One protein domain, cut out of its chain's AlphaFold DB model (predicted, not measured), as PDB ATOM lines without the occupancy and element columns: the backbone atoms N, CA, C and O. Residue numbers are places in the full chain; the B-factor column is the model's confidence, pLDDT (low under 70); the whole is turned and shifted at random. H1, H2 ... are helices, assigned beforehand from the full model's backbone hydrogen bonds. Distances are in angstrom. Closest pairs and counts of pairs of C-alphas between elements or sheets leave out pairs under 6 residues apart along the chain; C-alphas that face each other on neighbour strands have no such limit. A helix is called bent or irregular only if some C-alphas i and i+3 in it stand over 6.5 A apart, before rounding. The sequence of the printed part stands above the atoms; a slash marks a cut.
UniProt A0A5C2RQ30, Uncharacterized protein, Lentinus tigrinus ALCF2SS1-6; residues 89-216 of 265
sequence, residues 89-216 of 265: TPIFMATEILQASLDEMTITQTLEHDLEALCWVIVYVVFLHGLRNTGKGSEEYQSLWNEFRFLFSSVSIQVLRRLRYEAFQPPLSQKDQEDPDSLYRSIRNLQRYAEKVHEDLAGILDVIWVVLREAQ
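What this domain is: This is residues 89 to 216 of the 265 residues of an uncharacterized protein of Lentinus tigrinus ALCF2SS1-6 (UniProt A0A5C2RQ30). Two helical hairpins, H2 with H3 and H7 with H8, pack on each other, with the long helix H2 nearest to the middle, H7 crossing H2 and H3, and H8 crossing H2 at an angle. Near the end of H3, H4 turns off and packs beside H1, while a small arm, residues 172 to 178 with the short H5, sticks out. The printed part has 128 residues with eight named helices, H1 to H8 in chain order, and no named strand; its class is all helix. It is compact, with a radius of gyration of the C-alphas of 15.0 A and spans of 44 by 36 by 27 A.

Where its parts are: H1, residues 95 to 102, begins at C-alpha 95 (229.073, 184.206, 139.532). H2, residues 111 to 133, is the longest at 33.1 A and begins at C-alpha 111 (229.437, 191.072, 127.930). H3, residues 139 to 152, is 19.7 A long, and H4, residues 157 to 167, is 15.3 A. H5 is residues 174 to 177 and H6 residues 180 to 184. H6 is only just irregular, with C-alphas 180 and 183 6.6 A apart. H7, residues 188 to 197, is 14.4 A long, and H8, residues 199 to 214, is 23.1 A, ending at C-alpha 214 (235.791, 178.923, 132.584).

How they stand to each other: H1 touches H4 at a shallow tilt of 32 degrees, opposite ways; their closest C-alphas, of Thr 95 and Arg 161, are 6.3 A apart. H2, with residues 124 to 131 alone, touches H3 in a hairpin at 25 degrees, closest at the C-alphas of Leu 131 and Tyr 141, 6.1 A. H2 touches H8 at a steep tilt of 41 degrees, closest at the C-alphas of Cys 119 and Ile 208, 5.8 A. H2 and H7 touch at a steep tilt of 68 degrees, only just short of about perpendicular, closest at the C-alphas of Phe 127 and Leu 190, 6.6 A. H3 touches H7, closest at the C-alphas of Leu 144 and Asn 189, 5.7 A. H3 touches H4 with residues 150 to 152 alone, closest at the C-alphas of Leu 151 and Leu 163, 6.4 A. H7 and H8 form a hairpin at 28 degrees, closest at the C-alphas of Ala 194 and Ala 202, 4.8 A. H6 is close to but not clearly touching H7, closest at the C-alphas of Asp 181 and Arg 188, 7.6 A. H3 and H8 are apart. Every O i to N i+4 pair is within hydrogen-bond range in H1, H2, H3, H4, H7 and H8; H6 has 0 of 1, with 1 of 2 O i to N i+3 pairs, and H5 is too short for such a pair.

The domain as a whole: The two C-alphas farthest apart, of Thr 106 and Ser 138, are 45.0 A apart. The printed part has no cut, and no link is long. The mean pLDDT of the printed part is 93.9, H5 has a mean of 78, and no printed residue is under 70.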
ATOM      1  N   THR A  89     217.171 188.389 138.332       92.44
ATOM      2  CA  THR A  89     216.853 187.108 138.973       92.44
ATOM      3  C   THR A  89     218.157 186.418 139.394       92.44
ATOM      4  O   THR A  89     218.907 185.988 138.517       92.44
ATOM      5  N   PRO A  90     218.445 186.260 140.703       93.81
ATOM      6  CA  PRO A  90     219.751 185.779 141.164       93.81
ATOM      7  C   PRO A  90     220.176 184.427 140.584       93.81
ATOM      8  O   PRO A  90     221.356 184.215 140.335       93.81
ATOM      9  N   ILE A  91     219.221 183.536 140.296       95.88
ATOM     10  CA  ILE A  91     219.485 182.200 139.735       95.88
ATOM     11  C   ILE A  91     220.178 182.222 138.363       95.88
ATOM     12  O   ILE A  91     220.754 181.206 137.980       95.88
ATOM     13  N   PHE A  92     220.149 183.354 137.651       96.44
ATOM     14  CA  PHE A  92     220.792 183.542 136.347       96.44
ATOM     15  C   PHE A  92     221.910 184.585 136.368       96.44
ATOM     16  O   PHE A  92     222.573 184.758 135.359       96.44
ATOM     17  N   MET A  93     222.153 185.285 137.479       95.75
ATOM     18  CA  MET A  93     223.257 186.253 137.536       95.75
ATOM     19  C   MET A  93     224.598 185.546 137.355       95.75
ATOM     20  O   MET A  93     224.738 184.404 137.786       95.75
ATOM     21  N   ALA A  94     225.581 186.224 136.768       96.12
ATOM     22  CA  ALA A  94     226.954 185.735 136.685       96.12
ATOM     23  C   ALA A  94     227.565 185.511 138.081       96.12
ATOM     24  O   ALA A  94     227.237 186.236 139.028       96.12
ATOM     25  N   THR A  95     228.461 184.530 138.230       94.56
ATOM     26  CA  THR A  95     229.073 184.206 139.532       94.56
ATOM     27  C   THR A  95     229.842 185.395 140.118       94.56
ATOM     28  O   THR A  95     229.817 185.597 141.335       94.56
ATOM     29  N   GLU A  96     230.481 186.216 139.283       94.19
ATOM     30  CA  GLU A  96     231.193 187.418 139.734       94.19
ATOM     31  C   GLU A  96     230.237 188.497 140.272       94.19
ATOM     32  O   GLU A  96     230.482 189.056 141.340       94.19
ATOM     33  N   ILE A  97     229.085 188.708 139.623       94.62
ATOM     34  CA  ILE A  97     228.037 189.619 140.112       94.62
ATOM     35  C   ILE A  97     227.457 189.114 141.437       94.62
ATOM     36  O   ILE A  97     227.270 189.900 142.370       94.62
ATOM     37  N   LEU A  98     227.202 187.804 141.556       94.31
ATOM     38  CA  LEU A  98     226.769 187.200 142.821       94.31
ATOM     39  C   LEU A  98     227.800 187.445 143.930       94.31
ATOM     40  O   LEU A  98     227.413 187.709 145.066       94.31
ATOM     41  N   GLN A  99     229.095 187.382 143.610       94.25
ATOM     42  CA  GLN A  99     230.149 187.651 144.580       94.25
ATOM     43  C   GLN A  99     230.228 189.127 144.971       94.25
ATOM     44  O   GLN A  99     230.241 189.426 146.162       94.25
ATOM     45  N   ALA A 100     230.206 190.041 144.002       93.44
ATOM     46  CA  ALA A 100     230.184 191.478 144.262       93.44
ATOM     47  C   ALA A 100     228.978 191.878 145.128       93.44
ATOM     48  O   ALA A 100     229.108 192.699 146.030       93.44
ATOM     49  N   SER A 101     227.828 191.226 144.919       92.75
ATOM     50  CA  SER A 101     226.621 191.424 145.732       92.75
ATOM     51  C   SER A 101     226.813 191.014 147.196       92.75
ATOM     52  O   SER A 101     226.258 191.654 148.082       92.75
ATOM     53  N   LEU A 102     227.574 189.946 147.459       93.12
ATOM     54  CA  LEU A 102     227.891 189.491 148.820       93.12
ATOM     55  C   LEU A 102     228.929 190.382 149.504       93.12
ATOM     56  O   LEU A 102     228.867 190.555 150.717       93.12
ATOM     57  N   ASP A 103     229.866 190.921 148.729       93.75
ATOM     58  CA  ASP A 103     230.935 191.790 149.224       93.75
ATOM     59  C   ASP A 103     230.509 193.270 149.300       93.75
ATOM     60  O   ASP A 103     231.330 194.127 149.623       93.75
ATOM     61  N   GLU A 104     229.246 193.577 148.978       92.25
ATOM     62  CA  GLU A 104     228.693 194.938 148.883       92.25
ATOM     63  C   GLU A 104     229.510 195.852 147.941       92.25
ATOM     64  O   GLU A 104     229.638 197.062 148.145       92.25
ATOM     65  N   MET A 105     230.077 195.269 146.881       90.69
ATOM     66  CA  MET A 105     230.908 195.961 145.897       90.69
ATOM     67  C   MET A 105     230.116 196.329 144.642       90.69
ATOM     68  O   MET A 105     229.320 195.548 144.121       90.69
ATOM     69  N   THR A 106     230.387 197.514 144.094       89.25
ATOM     70  CA  THR A 106     229.865 197.902 142.780       89.25
ATOM     71  C   THR A 106     230.718 197.280 141.680       89.25
ATOM     72  O   THR A 106     231.910 197.582 141.581       89.25
ATOM     73  N   ILE A 107     230.101 196.472 140.823       91.38
ATOM     74  CA  ILE A 107     230.718 195.921 139.615       91.38
ATOM     75  C   ILE A 107     230.037 196.490 138.369       91.38
ATOM     76  O   ILE A 107     228.826 196.710 138.355       91.38
ATOM     77  N   THR A 108     230.820 196.753 137.323       92.88
ATOM     78  CA  THR A 108     230.267 197.122 136.013       92.88
ATOM     79  C   THR A 108     229.904 195.842 135.274       92.88
ATOM     80  O   THR A 108     230.753 194.970 135.107       92.88
ATOM     81  N   GLN A 109     228.648 195.719 134.849       92.06
ATOM     82  CA  GLN A 109     228.204 194.598 134.023       92.06
ATOM     83  C   GLN A 109     228.951 194.608 132.685       92.06
ATOM     84  O   GLN A 109     229.209 195.667 132.111       92.06
ATOM     85  N   THR A 110     229.320 193.425 132.204       94.75
ATOM     86  CA  THR A 110     230.133 193.241 130.997       94.75
ATOM     87  C   THR A 110     229.471 192.198 130.107       94.75
ATOM     88  O   THR A 110     228.561 191.493 130.548       94.75
ATOM     89  N   LEU A 111     229.942 192.077 128.865       94.56
ATOM     90  CA  LEU A 111     229.437 191.072 127.930       94.56
ATOM     91  C   LEU A 111     229.634 189.647 128.469       94.56
ATOM     92  O   LEU A 111     228.779 188.790 128.280       94.56
ATOM     93  N   GLU A 112     230.737 189.393 129.169       95.44
ATOM     94  CA  GLU A 112     231.039 188.097 129.782       95.44
ATOM     95  C   GLU A 112     229.994 187.724 130.839       95.44
ATOM     96  O   GLU A 112     229.545 186.578 130.881       95.44
ATOM     97  N   HIS A 113     229.545 188.697 131.639       95.44
ATOM     98  CA  HIS A 113     228.470 188.487 132.605       95.44
ATOM     99  C   HIS A 113     227.146 188.117 131.923       95.44
ATOM    100  O   HIS A 113     226.435 187.226 132.394       95.44
ATOM    101  N   ASP A 114     226.824 188.775 130.808       96.38
ATOM    102  CA  ASP A 114     225.610 188.495 130.035       96.38
ATOM    103  C   ASP A 114     225.663 187.115 129.371       96.38
ATOM    104  O   ASP A 114     224.663 186.392 129.355       96.38
ATOM    105  N   LEU A 115     226.834 186.716 128.868       97.12
ATOM    106  CA  LEU A 115     227.058 185.389 128.296       97.12
ATOM    107  C   LEU A 115     226.944 184.285 129.353       97.12
ATOM    108  O   LEU A 115     226.286 183.277 129.095       97.12
ATOM    109  N   GLU A 116     227.519 184.470 130.547       97.00
ATOM    110  CA  GLU A 116     227.354 183.510 131.646       97.00
ATOM    111  C   GLU A 116     225.876 183.391 132.044       97.00
ATOM    112  O   GLU A 116     225.351 182.286 132.203       97.00
ATOM    113  N   ALA A 117     225.172 184.522 132.150       96.56
ATOM    114  CA  ALA A 117     223.753 184.535 132.479       96.56
ATOM    115  C   ALA A 117     222.909 183.791 131.437       96.56
ATOM    116  O   ALA A 117     222.060 182.968 131.793       96.56
ATOM    117  N   LEU A 118     223.178 184.022 130.148       97.50
ATOM    118  CA  LEU A 118     222.530 183.310 129.050       97.50
ATOM    119  C   LEU A 118     222.795 181.799 129.121       97.50
ATOM    120  O   LEU A 118     221.867 181.007 128.955       97.50
ATOM    121  N   CYS A 119     224.028 181.392 129.427       98.19
ATOM    122  CA  CYS A 119     224.387 179.986 129.600       98.19
ATOM    123  C   CYS A 119     223.570 179.320 130.720       98.19
ATOM    124  O   CYS A 119     222.999 178.247 130.511       98.19
ATOM    125  N   TRP A 120     223.424 179.974 131.879       97.56
ATOM    126  CA  TRP A 120     222.577 179.471 132.968       97.56
ATOM    127  C   TRP A 120     221.102 179.344 132.567       97.56
ATOM    128  O   TRP A 120     220.448 178.373 132.957       97.56
ATOM    129  N   VAL A 121     220.578 180.288 131.778       97.69
ATOM    130  CA  VAL A 121     219.204 180.224 131.252       97.69
ATOM    131  C   VAL A 121     219.025 179.018 130.333       97.69
ATOM    132  O   VAL A 121     218.031 178.307 130.463       97.69
ATOM    133  N   ILE A 122     219.977 178.747 129.437       97.69
ATOM    134  CA  ILE A 122     219.883 177.596 128.531       97.69
ATOM    135  C   ILE A 122     219.883 176.288 129.330       97.69
ATOM    136  O   ILE A 122     218.968 175.483 129.155       97.69
ATOM    137  N   VAL A 123     220.819 176.108 130.270       98.12
ATOM    138  CA  VAL A 123     220.854 174.923 131.154       98.12
ATOM    139  C   VAL A 123     219.518 174.744 131.880       98.12
ATOM    140  O   VAL A 123     218.957 173.648 131.909       98.12
ATOM    141  N   TYR A 124     218.964 175.831 132.421       97.88
ATOM    142  CA  TYR A 124     217.669 175.821 133.097       97.88
ATOM    143  C   TYR A 124     216.525 175.372 132.176       97.88
ATOM    144  O   TYR A 124     215.710 174.533 132.564       97.88
ATOM    145  N   VAL A 125     216.468 175.886 130.944       98.00
ATOM    146  CA  VAL A 125     215.444 175.508 129.959       98.00
ATOM    147  C   VAL A 125     215.548 174.027 129.593       98.00
ATOM    148  O   VAL A 125     214.517 173.352 129.539       98.00
ATOM    149  N   VAL A 126     216.760 173.494 129.402       98.06
ATOM    150  CA  VAL A 126     216.959 172.066 129.102       98.06
ATOM    151  C   VAL A 126     216.508 171.198 130.280       98.06
ATOM    152  O   VAL A 126     215.808 170.208 130.065       98.06
ATOM    153  N   PHE A 127     216.796 171.594 131.527       98.12
ATOM    154  CA  PHE A 127     216.272 170.892 132.705       98.12
ATOM    155  C   PHE A 127     214.747 170.876 132.735       98.12
ATOM    156  O   PHE A 127     214.149 169.823 132.947       98.12
ATOM    157  N   LEU A 128     214.101 172.025 132.521       97.38
ATOM    158  CA  LEU A 128     212.640 172.095 132.504       97.38
ATOM    159  C   LEU A 128     212.044 171.218 131.407       97.38
ATOM    160  O   LEU A 128     211.043 170.539 131.636       97.38
ATOM    161  N   HIS A 129     212.668 171.211 130.231       97.69
ATOM    162  CA  HIS A 129     212.271 170.339 129.138       97.69
ATOM    163  C   HIS A 129     212.407 168.861 129.532       97.69
ATOM    164  O   HIS A 129     211.458 168.096 129.352       97.69
ATOM    165  N   GLY A 130     213.526 168.469 130.146       97.31
ATOM    166  CA  GLY A 130     213.731 167.115 130.662       97.31
ATOM    167  C   GLY A 130     212.702 166.706 131.703       97.31
ATOM    168  O   GLY A 130     212.049 165.677 131.566       97.31
ATOM    169  N   LEU A 131     212.465 167.546 132.705       97.62
ATOM    170  CA  LEU A 131     211.493 167.273 133.764       97.62
ATOM    171  C   LEU A 131     210.053 167.190 133.244       97.62
ATOM    172  O   LEU A 131     209.257 166.420 133.776       97.62
ATOM    173  N   ARG A 132     209.700 167.969 132.213       97.44
ATOM    174  CA  ARG A 132     208.361 167.937 131.607       97.44
ATOM    175  C   ARG A 132     208.122 166.671 130.789       97.44
ATOM    176  O   ARG A 132     207.002 166.164 130.789       97.44
ATOM    177  N   ASN A 133     209.140 166.201 130.074       96.69
ATOM    178  CA  ASN A 133     209.014 165.080 129.143       96.69
ATOM    179  C   ASN A 133     209.338 163.721 129.777       96.69
ATOM    180  O   ASN A 133     208.933 162.688 129.248       96.69
ATOM    181  N   THR A 134     210.021 163.703 130.918       96.38
ATOM    182  CA  THR A 134     210.283 162.478 131.673       96.38
ATOM    183  C   THR A 134     209.111 162.170 132.607       96.38
ATOM    184  O   THR A 134     208.600 163.042 133.309       96.38
ATOM    185  N   GLY A 135     208.674 160.908 132.644       95.88
ATOM    186  CA  GLY A 135     207.548 160.484 133.478       95.88
ATOM    187  C   GLY A 135     207.776 160.790 134.962       95.88
ATOM    188  O   GLY A 135     208.747 160.310 135.557       95.88
ATOM    189  N   LYS A 136     206.865 161.564 135.570       95.19
ATOM    190  CA  LYS A 136     206.892 161.872 137.008       95.19
ATOM    191  C   LYS A 136     206.924 160.570 137.815       95.19
ATOM    192  O   LYS A 136     206.070 159.710 137.636       95.19
ATOM    193  N   GLY A 137     207.907 160.435 138.704       94.00
ATOM    194  CA  GLY A 137     208.096 159.241 139.539       94.00
ATOM    195  C   GLY A 137     209.082 158.207 138.988       94.00
ATOM    196  O   GLY A 137     209.451 157.298 139.723       94.00
ATOM    197  N   SER A 138     209.557 158.360 137.748       97.44
ATOM    198  CA  SER A 138     210.680 157.560 137.246       97.44
ATOM    199  C   SER A 138     211.995 157.914 137.955       97.44
ATOM    200  O   SER A 138     212.173 159.031 138.447       97.44
ATOM    201  N   GLU A 139     212.939 156.971 137.982       97.56
ATOM    202  CA  GLU A 139     214.289 157.193 138.521       97.56
ATOM    203  C   GLU A 139     215.034 158.304 137.765       97.56
ATOM    204  O   GLU A 139     215.711 159.134 138.375       97.56
ATOM    205  N   GLU A 140     214.848 158.375 136.444       97.00
ATOM    206  CA  GLU A 140     215.407 159.427 135.591       97.00
ATOM    207  C   GLU A 140     214.861 160.807 135.976       97.00
ATOM    208  O   GLU A 140     215.636 161.749 136.138       97.00
ATOM    209  N   TYR A 141     213.548 160.919 136.219       97.69
ATOM    210  CA  TYR A 141     212.942 162.163 136.696       97.69
ATOM    211  C   TYR A 141     213.537 162.590 138.040       97.69
ATOM    212  O   TYR A 141     213.884 163.755 138.212       97.69
ATOM    213  N   GLN A 142     213.666 161.662 138.996       98.06
ATOM    214  CA  GLN A 142     214.218 161.980 140.317       98.06
ATOM    215  C   GLN A 142     215.685 162.405 140.231       98.06
ATOM    216  O   GLN A 142     216.083 163.370 140.878       98.06
ATOM    217  N   SER A 143     216.477 161.731 139.399       97.69
ATOM    218  CA  SER A 143     217.887 162.067 139.182       97.69
ATOM    219  C   SER A 143     218.053 163.451 138.548       97.69
ATOM    220  O   SER A 143     218.801 164.274 139.075       97.69
ATOM    221  N   LEU A 144     217.280 163.758 137.498       97.88
ATOM    222  CA  LEU A 144     217.232 165.093 136.889       97.88
ATOM    223  C   LEU A 144     216.773 166.161 137.885       97.88
ATOM    224  O   LEU A 144     217.344 167.247 137.951       97.88
ATOM    225  N   TRP A 145     215.747 165.859 138.679       97.69
ATOM    226  CA  TRP A 145     215.215 166.785 139.674       97.69
ATOM    227  C   TRP A 145     216.227 167.086 140.780       97.69
ATOM    228  O   TRP A 145     216.324 168.226 141.229       97.69
ATOM    229  N   ASN A 146     217.010 166.091 141.197       97.25
ATOM    230  CA  ASN A 146     218.065 166.271 142.187       97.25
ATOM    231  C   ASN A 146     219.178 167.194 141.669       97.25
ATOM    232  O   ASN A 146     219.570 168.113 142.388       97.25
ATOM    233  N   GLU A 147     219.632 167.009 140.425       97.44
ATOM    234  CA  GLU A 147     220.596 167.916 139.778       97.44
ATOM    235  C   GLU A 147     220.027 169.332 139.626       97.44
ATOM    236  O   GLU A 147     220.661 170.313 140.020       97.44
ATOM    237  N   PHE A 148     218.784 169.444 139.149       97.06
ATOM    238  CA  PHE A 148     218.092 170.724 139.034       97.06
ATOM    239  C   PHE A 148     218.012 171.445 140.384       97.06
ATOM    240  O   PHE A 148     218.313 172.637 140.484       97.06
ATOM    241  N   ARG A 149     217.635 170.730 141.451       95.94
ATOM    242  CA  ARG A 149     217.564 171.303 142.797       95.94
ATOM    243  C   ARG A 149     218.931 171.740 143.299       95.94
ATOM    244  O   ARG A 149     219.027 172.812 143.894       95.94
ATOM    245  N   PHE A 150     219.959 170.932 143.061       95.44
ATOM    246  CA  PHE A 150     221.328 171.252 143.445       95.44
ATOM    247  C   PHE A 150     221.805 172.566 142.813       95.44
ATOM    248  O   PHE A 150     222.422 173.370 143.502       95.44
ATOM    249  N   LEU A 151     221.466 172.835 141.549       95.19
ATOM    250  CA  LEU A 151     221.916 174.047 140.855       95.19
ATOM    251  C   LEU A 151     221.002 175.266 141.066       95.19
ATOM    252  O   LEU A 151     221.499 176.383 141.202       95.19
ATOM    253  N   PHE A 152     219.679 175.078 141.107       94.69
ATOM    254  CA  PHE A 152     218.715 176.185 141.003       94.69
ATOM    255  C   PHE A 152     217.817 176.394 142.229       94.69
ATOM    256  O   PHE A 152     217.163 177.431 142.320       94.69
ATOM    257  N   SER A 153     217.767 175.475 143.202       89.62
ATOM    258  CA  SER A 153     216.864 175.605 144.369       89.62
ATOM    259  C   SER A 153     217.470 176.353 145.558       89.62
ATOM    260  O   SER A 153     217.097 176.115 146.710       89.62
ATOM    261  N   SER A 154     218.410 177.261 145.307       89.69
ATOM    262  CA  SER A 154     219.017 178.038 146.380       89.69
ATOM    263  C   SER A 154     218.065 179.106 146.924       89.69
ATOM    264  O   SER A 154     217.483 179.886 146.175       89.69
ATOM    265  N   VAL A 155     217.975 179.187 148.253       85.81
ATOM    266  CA  VAL A 155     217.203 180.215 148.971       85.81
ATOM    267  C   VAL A 155     217.977 181.519 149.180       85.81
ATOM    268  O   VAL A 155     217.388 182.521 149.574       85.81
ATOM    269  N   SER A 156     219.294 181.525 148.948       93.88
ATOM    270  CA  SER A 156     220.136 182.710 149.134       93.88
ATOM    271  C   SER A 156     221.242 182.813 148.083       93.88
ATOM    272  O   SER A 156     221.696 181.810 147.526       93.88
ATOM    273  N   ILE A 157     221.709 184.039 147.836       93.38
ATOM    274  CA  ILE A 157     222.836 184.320 146.931       93.38
ATOM    275  C   ILE A 157     224.094 183.564 147.381       93.38
ATOM    276  O   ILE A 157     224.770 182.943 146.566       93.38
ATOM    277  N   GLN A 158     224.365 183.540 148.690       94.81
ATOM    278  CA  GLN A 158     225.524 182.847 149.256       94.81
ATOM    279  C   GLN A 158     225.493 181.341 148.979       94.81
ATOM    280  O   GLN A 158     226.499 180.763 148.564       94.81
ATOM    281  N   VAL A 159     224.339 180.700 149.191       94.00
ATOM    282  CA  VAL A 159     224.178 179.263 148.936       94.00
ATOM    283  C   VAL A 159     224.257 178.977 147.435       94.00
ATOM    284  O   VAL A 159     224.907 178.011 147.052       94.00
ATOM    285  N   LEU A 160     223.701 179.848 146.587       94.50
ATOM    286  CA  LEU A 160     223.735 179.686 145.132       94.50
ATOM    287  C   LEU A 160     225.170 179.740 144.608       94.50
ATOM    288  O   LEU A 160     225.601 178.845 143.885       94.50
ATOM    289  N   ARG A 161     225.929 180.763 145.019       94.25
ATOM    290  CA  ARG A 161     227.342 180.911 144.663       94.25
ATOM    291  C   ARG A 161     228.142 179.678 145.078       94.25
ATOM    292  O   ARG A 161     228.921 179.160 144.284       94.25
ATOM    293  N   ARG A 162     227.951 179.202 146.315       94.12
ATOM    294  CA  ARG A 162     228.650 178.016 146.821       94.12
ATOM    295  C   ARG A 162     228.330 176.777 145.983       94.12
ATOM    296  O   ARG A 162     229.258 176.089 145.582       94.12
ATOM    297  N   LEU A 163     227.052 176.521 145.700       93.94
ATOM    298  CA  LEU A 163     226.616 175.356 144.920       93.94
ATOM    299  C   LEU A 163     227.178 175.382 143.495       93.94
ATOM    300  O   LEU A 163     227.660 174.362 143.016       93.94
ATOM    301  N   ARG A 164     227.201 176.551 142.843       93.69
ATOM    302  CA  ARG A 164     227.848 176.703 141.533       93.69
ATOM    303  C   ARG A 164     229.345 176.439 141.602       93.69
ATOM    304  O   ARG A 164     229.858 175.687 140.791       93.69
ATOM    305  N   TYR A 165     230.035 176.991 142.597       91.88
ATOM    306  CA  TYR A 165     231.457 176.716 142.784       91.88
ATOM    307  C   TYR A 165     231.722 175.218 143.000       91.88
ATOM    308  O   TYR A 165     232.618 174.657 142.380       91.88
ATOM    309  N   GLU A 166     230.920 174.553 143.838       92.31
ATOM    310  CA  GLU A 166     230.980 173.102 144.063       92.31
ATOM    311  C   GLU A 166     230.697 172.296 142.789       92.31
ATOM    312  O   GLU A 166     231.342 171.269 142.583       92.31
ATOM    313  N   ALA A 167     229.807 172.774 141.914       93.69
ATOM    314  CA  ALA A 167     229.481 172.111 140.651       93.69
ATOM    315  C   ALA A 167     230.669 172.013 139.681       93.69
ATOM    316  O   ALA A 167     230.714 171.107 138.851       93.69
ATOM    317  N   PHE A 168     231.631 172.931 139.801       92.38
ATOM    318  CA  PHE A 168     232.820 173.002 138.951       92.38
ATOM    319  C   PHE A 168     234.114 172.628 139.680       92.38
ATOM    320  O   PHE A 168     235.197 172.752 139.103       92.38
ATOM    321  N   GLN A 169     234.043 172.193 140.944       87.81
ATOM    322  CA  GLN A 169     235.250 171.761 141.639       87.81
ATOM    323  C   GLN A 169     235.842 170.524 140.958       87.81
ATOM    324  O   GLN A 169     235.104 169.598 140.608       87.81
ATOM    325  N   PRO A 170     237.177 170.480 140.794       81.12
ATOM    326  CA  PRO A 170     237.826 169.299 140.263       81.12
ATOM    327  C   PRO A 170     237.556 168.101 141.181       81.12
ATOM    328  O   PRO A 170     237.367 168.272 142.393       81.12
ATOM    329  N   PRO A 171     237.561 166.879 140.636       78.25
ATOM    330  CA  PRO A 171     237.326 165.694 141.437       78.25
ATOM    331  C   PRO A 171     238.367 165.571 142.555       78.25
ATOM    332  O   PRO A 171     239.565 165.733 142.329       78.25
ATOM    333  N   LEU A 172     237.909 165.297 143.779       79.75
ATOM    334  CA  LEU A 172     238.779 165.199 144.959       79.75
ATOM    335  C   LEU A 172     239.630 163.920 144.965       79.75
ATOM    336  O   LEU A 172     240.652 163.862 145.645       79.75
ATOM    337  N   SER A 173     239.191 162.886 144.246       82.62
ATOM    338  CA  SER A 173     239.874 161.600 144.159       82.62
ATOM    339  C   SER A 173     240.658 161.499 142.858       82.62
ATOM    340  O   SER A 173     240.130 161.783 141.786       82.62
ATOM    341  N   GLN A 174     241.889 160.997 142.941       78.12
ATOM    342  CA  GLN A 174     242.718 160.703 141.770       78.12
ATOM    343  C   GLN A 174     242.027 159.716 140.813       78.12
ATOM    344  O   GLN A 174     242.165 159.836 139.603       78.12
ATOM    345  N   LYS A 175     241.212 158.794 141.350       77.31
ATOM    346  CA  LYS A 175     240.409 157.858 140.550       77.31
ATOM    347  C   LYS A 175     239.311 158.563 139.749       77.31
ATOM    348  O   LYS A 175     238.997 158.145 138.644       77.31
ATOM    349  N   ASP A 176     238.745 159.632 140.299       76.25
ATOM    350  CA  ASP A 176     237.706 160.406 139.620       76.25
ATOM    351  C   ASP A 176     238.316 161.354 138.575       76.25
ATOM    352  O   ASP A 176     237.627 161.789 137.663       76.25
ATOM    353  N   GLN A 177     239.613 161.655 138.683       78.94
ATOM    354  CA  GLN A 177     240.343 162.485 137.726       78.94
ATOM    355  C   GLN A 177     240.591 161.770 136.386       78.94
ATOM    356  O   GLN A 177     240.825 162.431 135.376       78.94
ATOM    357  N   GLU A 178     240.529 160.436 136.374       86.56
ATOM    358  CA  GLU A 178     240.645 159.613 135.164       86.56
ATOM    359  C   GLU A 178     239.300 159.428 134.437       86.56
ATOM    360  O   GLU A 178     239.300 159.038 133.272       86.56
ATOM    361  N   ASP A 179     238.165 159.715 135.091       86.38
ATOM    362  CA  ASP A 179     236.841 159.649 134.459       86.38
ATOM    363  C   ASP A 179     236.609 160.922 133.620       86.38
ATOM    364  O   ASP A 179     236.485 162.010 134.200       86.38
ATOM    365  N   PRO A 180     236.536 160.840 132.275       83.19
ATOM    366  CA  PRO A 180     236.279 162.009 131.429       83.19
ATOM    367  C   PRO A 180     234.926 162.667 131.741       83.19
ATOM    368  O   PRO A 180     234.791 163.886 131.622       83.19
ATOM    369  N   ASP A 181     233.953 161.898 132.235       86.12
ATOM    370  CA  ASP A 181     232.631 162.403 132.607       86.12
ATOM    371  C   ASP A 181     232.635 163.181 133.927       86.12
ATOM    372  O   ASP A 181     231.628 163.793 134.300       86.12
ATOM    373  N   SER A 182     233.735 163.141 134.681       88.19
ATOM    374  CA  SER A 182     233.827 163.810 135.980       88.19
ATOM    375  C   SER A 182     233.599 165.323 135.871       88.19
ATOM    376  O   SER A 182     233.086 165.934 136.810       88.19
ATOM    377  N   LEU A 183     233.876 165.906 134.698       88.12
ATOM    378  CA  LEU A 183     233.591 167.302 134.357       88.12
ATOM    379  C   LEU A 183     232.093 167.634 134.367       88.12
ATOM    380  O   LEU A 183     231.714 168.766 134.661       88.12
ATOM    381  N   TYR A 184     231.246 166.648 134.081       92.62
ATOM    382  CA  TYR A 184     229.795 166.795 133.982       92.62
ATOM    383  C   TYR A 184     229.074 166.303 135.231       92.62
ATOM    384  O   TYR A 184     227.856 166.176 135.219       92.62
ATOM    385  N   ARG A 185     229.787 166.026 136.331       93.00
ATOM    386  CA  ARG A 185     229.221 165.394 137.534       93.00
ATOM    387  C   ARG A 185     227.911 166.030 138.014       93.00
ATOM    388  O   ARG A 185     227.027 165.302 138.456       93.00
ATOM    389  N   SER A 186     227.791 167.354 137.945       95.06
ATOM    390  CA  SER A 186     226.611 168.092 138.417       95.06
ATOM    391  C   SER A 186     225.466 168.206 137.409       95.06
ATOM    392  O   SER A 186     224.384 168.638 137.800       95.06
ATOM    393  N   ILE A 187     225.685 167.822 136.150       97.00
ATOM    394  CA  ILE A 187     224.677 167.813 135.077       97.00
ATOM    395  C   ILE A 187     224.677 166.488 134.302       97.00
ATOM    396  O   ILE A 187     224.297 166.438 133.136       97.00
ATOM    397  N   ARG A 188     225.148 165.397 134.913       96.69
ATOM    398  CA  ARG A 188     225.408 164.133 134.210       96.69
ATOM    399  C   ARG A 188     224.118 163.521 133.684       96.69
ATOM    400  O   ARG A 188     224.084 162.980 132.581       96.69
ATOM    401  N   ASN A 189     223.052 163.591 134.475       97.94
ATOM    402  CA  ASN A 189     221.747 163.092 134.068       97.94
ATOM    403  C   ASN A 189     221.104 164.017 133.035       97.94
ATOM    404  O   ASN A 189     220.466 163.515 132.113       97.94
ATOM    405  N   LEU A 190     221.320 165.333 133.133       98.12
ATOM    406  CA  LEU A 190     220.912 166.269 132.082       98.12
ATOM    407  C   LEU A 190     221.602 165.973 130.744       98.12
ATOM    408  O   LEU A 190     220.927 165.938 129.719       98.12
ATOM    409  N   GLN A 191     222.911 165.716 130.760       97.75
ATOM    410  CA  GLN A 191     223.691 165.392 129.565       97.75
ATOM    411  C   GLN A 191     223.181 164.106 128.906       97.75
ATOM    412  O   GLN A 191     222.827 164.107 127.731       97.75
ATOM    413  N   ARG A 192     222.999 163.036 129.691       97.38
ATOM    414  CA  ARG A 192     222.412 161.774 129.204       97.38
ATOM    415  C   ARG A 192     221.004 161.951 128.651       97.38
ATOM    416  O   ARG A 192     220.625 161.292 127.687       97.38
ATOM    417  N   TYR A 193     220.198 162.803 129.283       97.88
ATOM    418  CA  TYR A 193     218.879 163.143 128.765       97.88
ATOM    419  C   TYR A 193     218.991 163.845 127.403       97.88
ATOM    420  O   TYR A 193     218.292 163.462 126.467       97.88
ATOM    421  N   ALA A 194     219.884 164.833 127.277       97.75
ATOM    422  CA  ALA A 194     220.119 165.540 126.025       97.75
ATOM    423  C   ALA A 194     220.569 164.577 124.916       97.75
ATOM    424  O   ALA A 194     219.963 164.593 123.852       97.75
ATOM    425  N   GLU A 195     221.511 163.670 125.190       97.31
ATOM    426  CA  GLU A 195     221.984 162.642 124.245       97.31
ATOM    427  C   GLU A 195     220.853 161.740 123.738       97.31
ATOM    428  O   GLU A 195     220.772 161.442 122.547       97.31
ATOM    429  N   LYS A 196     219.940 161.323 124.628       97.31
ATOM    430  CA  LYS A 196     218.771 160.508 124.254       97.31
ATOM    431  C   LYS A 196     217.789 161.261 123.357       97.31
ATOM    432  O   LYS A 196     217.095 160.629 122.564       97.31
ATOM    433  N   VAL A 197     217.661 162.575 123.543       96.62
ATOM    434  CA  VAL A 197     216.724 163.411 122.782       96.62
ATOM    435  C   VAL A 197     217.323 163.825 121.444       96.62
ATOM    436  O   VAL A 197     216.657 163.687 120.420       96.62
ATOM    437  N   HIS A 198     218.543 164.366 121.455       96.25
ATOM    438  CA  HIS A 198     219.238 164.861 120.274       96.25
ATOM    439  C   HIS A 198     220.744 165.049 120.529       96.25
ATOM    440  O   HIS A 198     221.136 165.792 121.429       96.25
ATOM    441  N   GLU A 199     221.589 164.477 119.669       95.69
ATOM    442  CA  GLU A 199     223.055 164.579 119.766       95.69
ATOM    443  C   GLU A 199     223.546 166.039 119.739       95.69
ATOM    444  O   GLU A 199     224.280 166.455 120.632       95.69
ATOM    445  N   ASP A 200     223.050 166.868 118.810       95.94
ATOM    446  CA  ASP A 200     223.421 168.296 118.768       95.94
ATOM    447  C   ASP A 200     223.082 169.057 120.059       95.94
ATOM    448  O   ASP A 200     223.815 169.964 120.449       95.94
ATOM    449  N   LEU A 201     221.986 168.705 120.745       95.56
ATOM    450  CA  LEU A 201     221.629 169.354 122.009       95.56
ATOM    451  C   LEU A 201     222.644 169.005 123.102       95.56
ATOM    452  O   LEU A 201     223.015 169.884 123.879       95.56
ATOM    453  N   ALA A 202     223.101 167.752 123.142       95.81
ATOM    454  CA  ALA A 202     224.168 167.315 124.035       95.81
ATOM    455  C   ALA A 202     225.483 168.054 123.730       95.81
ATOM    456  O   ALA A 202     226.103 168.603 124.640       95.81
ATOM    457  N   GLY A 203     225.846 168.182 122.449       95.56
ATOM    458  CA  GLY A 203     227.027 168.941 122.028       95.56
ATOM    459  C   GLY A 203     226.954 170.432 122.385       95.56
ATOM    460  O   GLY A 203     227.934 171.018 122.843       95.56
ATOM    461  N   ILE A 204     225.783 171.064 122.247       96.44
ATOM    462  CA  ILE A 204     225.569 172.451 122.692       96.44
ATOM    463  C   ILE A 204     225.707 172.560 124.216       96.44
ATOM    464  O   ILE A 204     226.324 173.506 124.712       96.44
ATOM    465  N   LEU A 205     225.145 171.606 124.962       97.19
ATOM    466  CA  LEU A 205     225.213 171.594 126.419       97.19
ATOM    467  C   LEU A 205     226.657 171.431 126.917       97.19
ATOM    468  O   LEU A 205     227.038 172.123 127.861       97.19
ATOM    469  N   ASP A 206     227.477 170.634 126.228       96.44
ATOM    470  CA  ASP A 206     228.913 170.506 126.502       96.44
ATOM    471  C   ASP A 206     229.638 171.849 126.377       96.44
ATOM    472  O   ASP A 206     230.339 172.278 127.297       96.44
ATOM    473  N   VAL A 207     229.432 172.553 125.259       97.12
ATOM    474  CA  VAL A 207     230.048 173.867 125.017       97.12
ATOM    475  C   VAL A 207     229.627 174.865 126.096       97.12
ATOM    476  O   VAL A 207     230.473 175.554 126.669       97.12
ATOM    477  N   ILE A 208     228.334 174.918 126.417       97.88
ATOM    478  CA  ILE A 208     227.790 175.799 127.458       97.88
ATOM    479  C   ILE A 208     228.400 175.477 128.822       97.88
ATOM    480  O   ILE A 208     228.777 176.387 129.562       97.88
ATOM    481  N   TRP A 209     228.528 174.196 129.161       96.88
ATOM    482  CA  TRP A 209     229.083 173.778 130.441       96.88
ATOM    483  C   TRP A 209     230.563 174.151 130.575       96.88
ATOM    484  O   TRP A 209     230.987 174.629 131.631       96.88
ATOM    485  N   VAL A 210     231.340 174.025 129.495       94.62
ATOM    486  CA  VAL A 210     232.732 174.497 129.446       94.62
ATOM    487  C   VAL A 210     232.806 176.012 129.641       94.62
ATOM    488  O   VAL A 210     233.612 176.471 130.450       94.62
ATOM    489  N   VAL A 211     231.950 176.789 128.969       95.69
ATOM    490  CA  VAL A 211     231.896 178.253 129.139       95.69
ATOM    491  C   VAL A 211     231.589 178.626 130.591       95.69
ATOM    492  O   VAL A 211     232.301 179.443 131.175       95.69
ATOM    493  N   LEU A 212     230.590 177.990 131.209       96.62
ATOM    494  CA  LEU A 212     230.242 178.232 132.614       96.62
ATOM    495  C   LEU A 212     231.386 177.886 133.571       96.62
ATOM    496  O   LEU A 212     231.599 178.602 134.551       96.62
ATOM    497  N   ARG A 213     232.132 176.812 133.292       94.00
ATOM    498  CA  ARG A 213     233.299 176.416 134.084       94.00
ATOM    499  C   ARG A 213     234.417 177.451 133.992       94.00
ATOM    500  O   ARG A 213     234.980 177.824 135.017       94.00
ATOM    501  N   GLU A 214     234.738 177.919 132.786       92.38
ATOM    502  CA  GLU A 214     235.791 178.923 132.584       92.38
ATOM    503  C   GLU A 214     235.408 180.303 133.140       92.38
ATOM    504  O   GLU A 214     236.294 181.059 133.536       92.38
ATOM    505  N   ALA A 215     234.108 180.604 133.236       92.75
ATOM    506  CA  ALA A 215     233.593 181.810 133.883       92.75
ATOM    507  C   ALA A 215     233.713 181.784 135.420       92.75
ATOM    508  O   ALA A 215     233.542 182.815 136.074       92.75
ATOM    509  N   GLN A 216     234.012 180.632 136.041       90.62
ATOM    510  CA  GLN A 216     234.141 180.581 137.495       90.62
ATOM    511  C   GLN A 216     235.389 181.337 137.981       90.62
ATOM    512  O   GLN A 216     236.474 181.188 137.405       90.62
TER     513      GLN A 216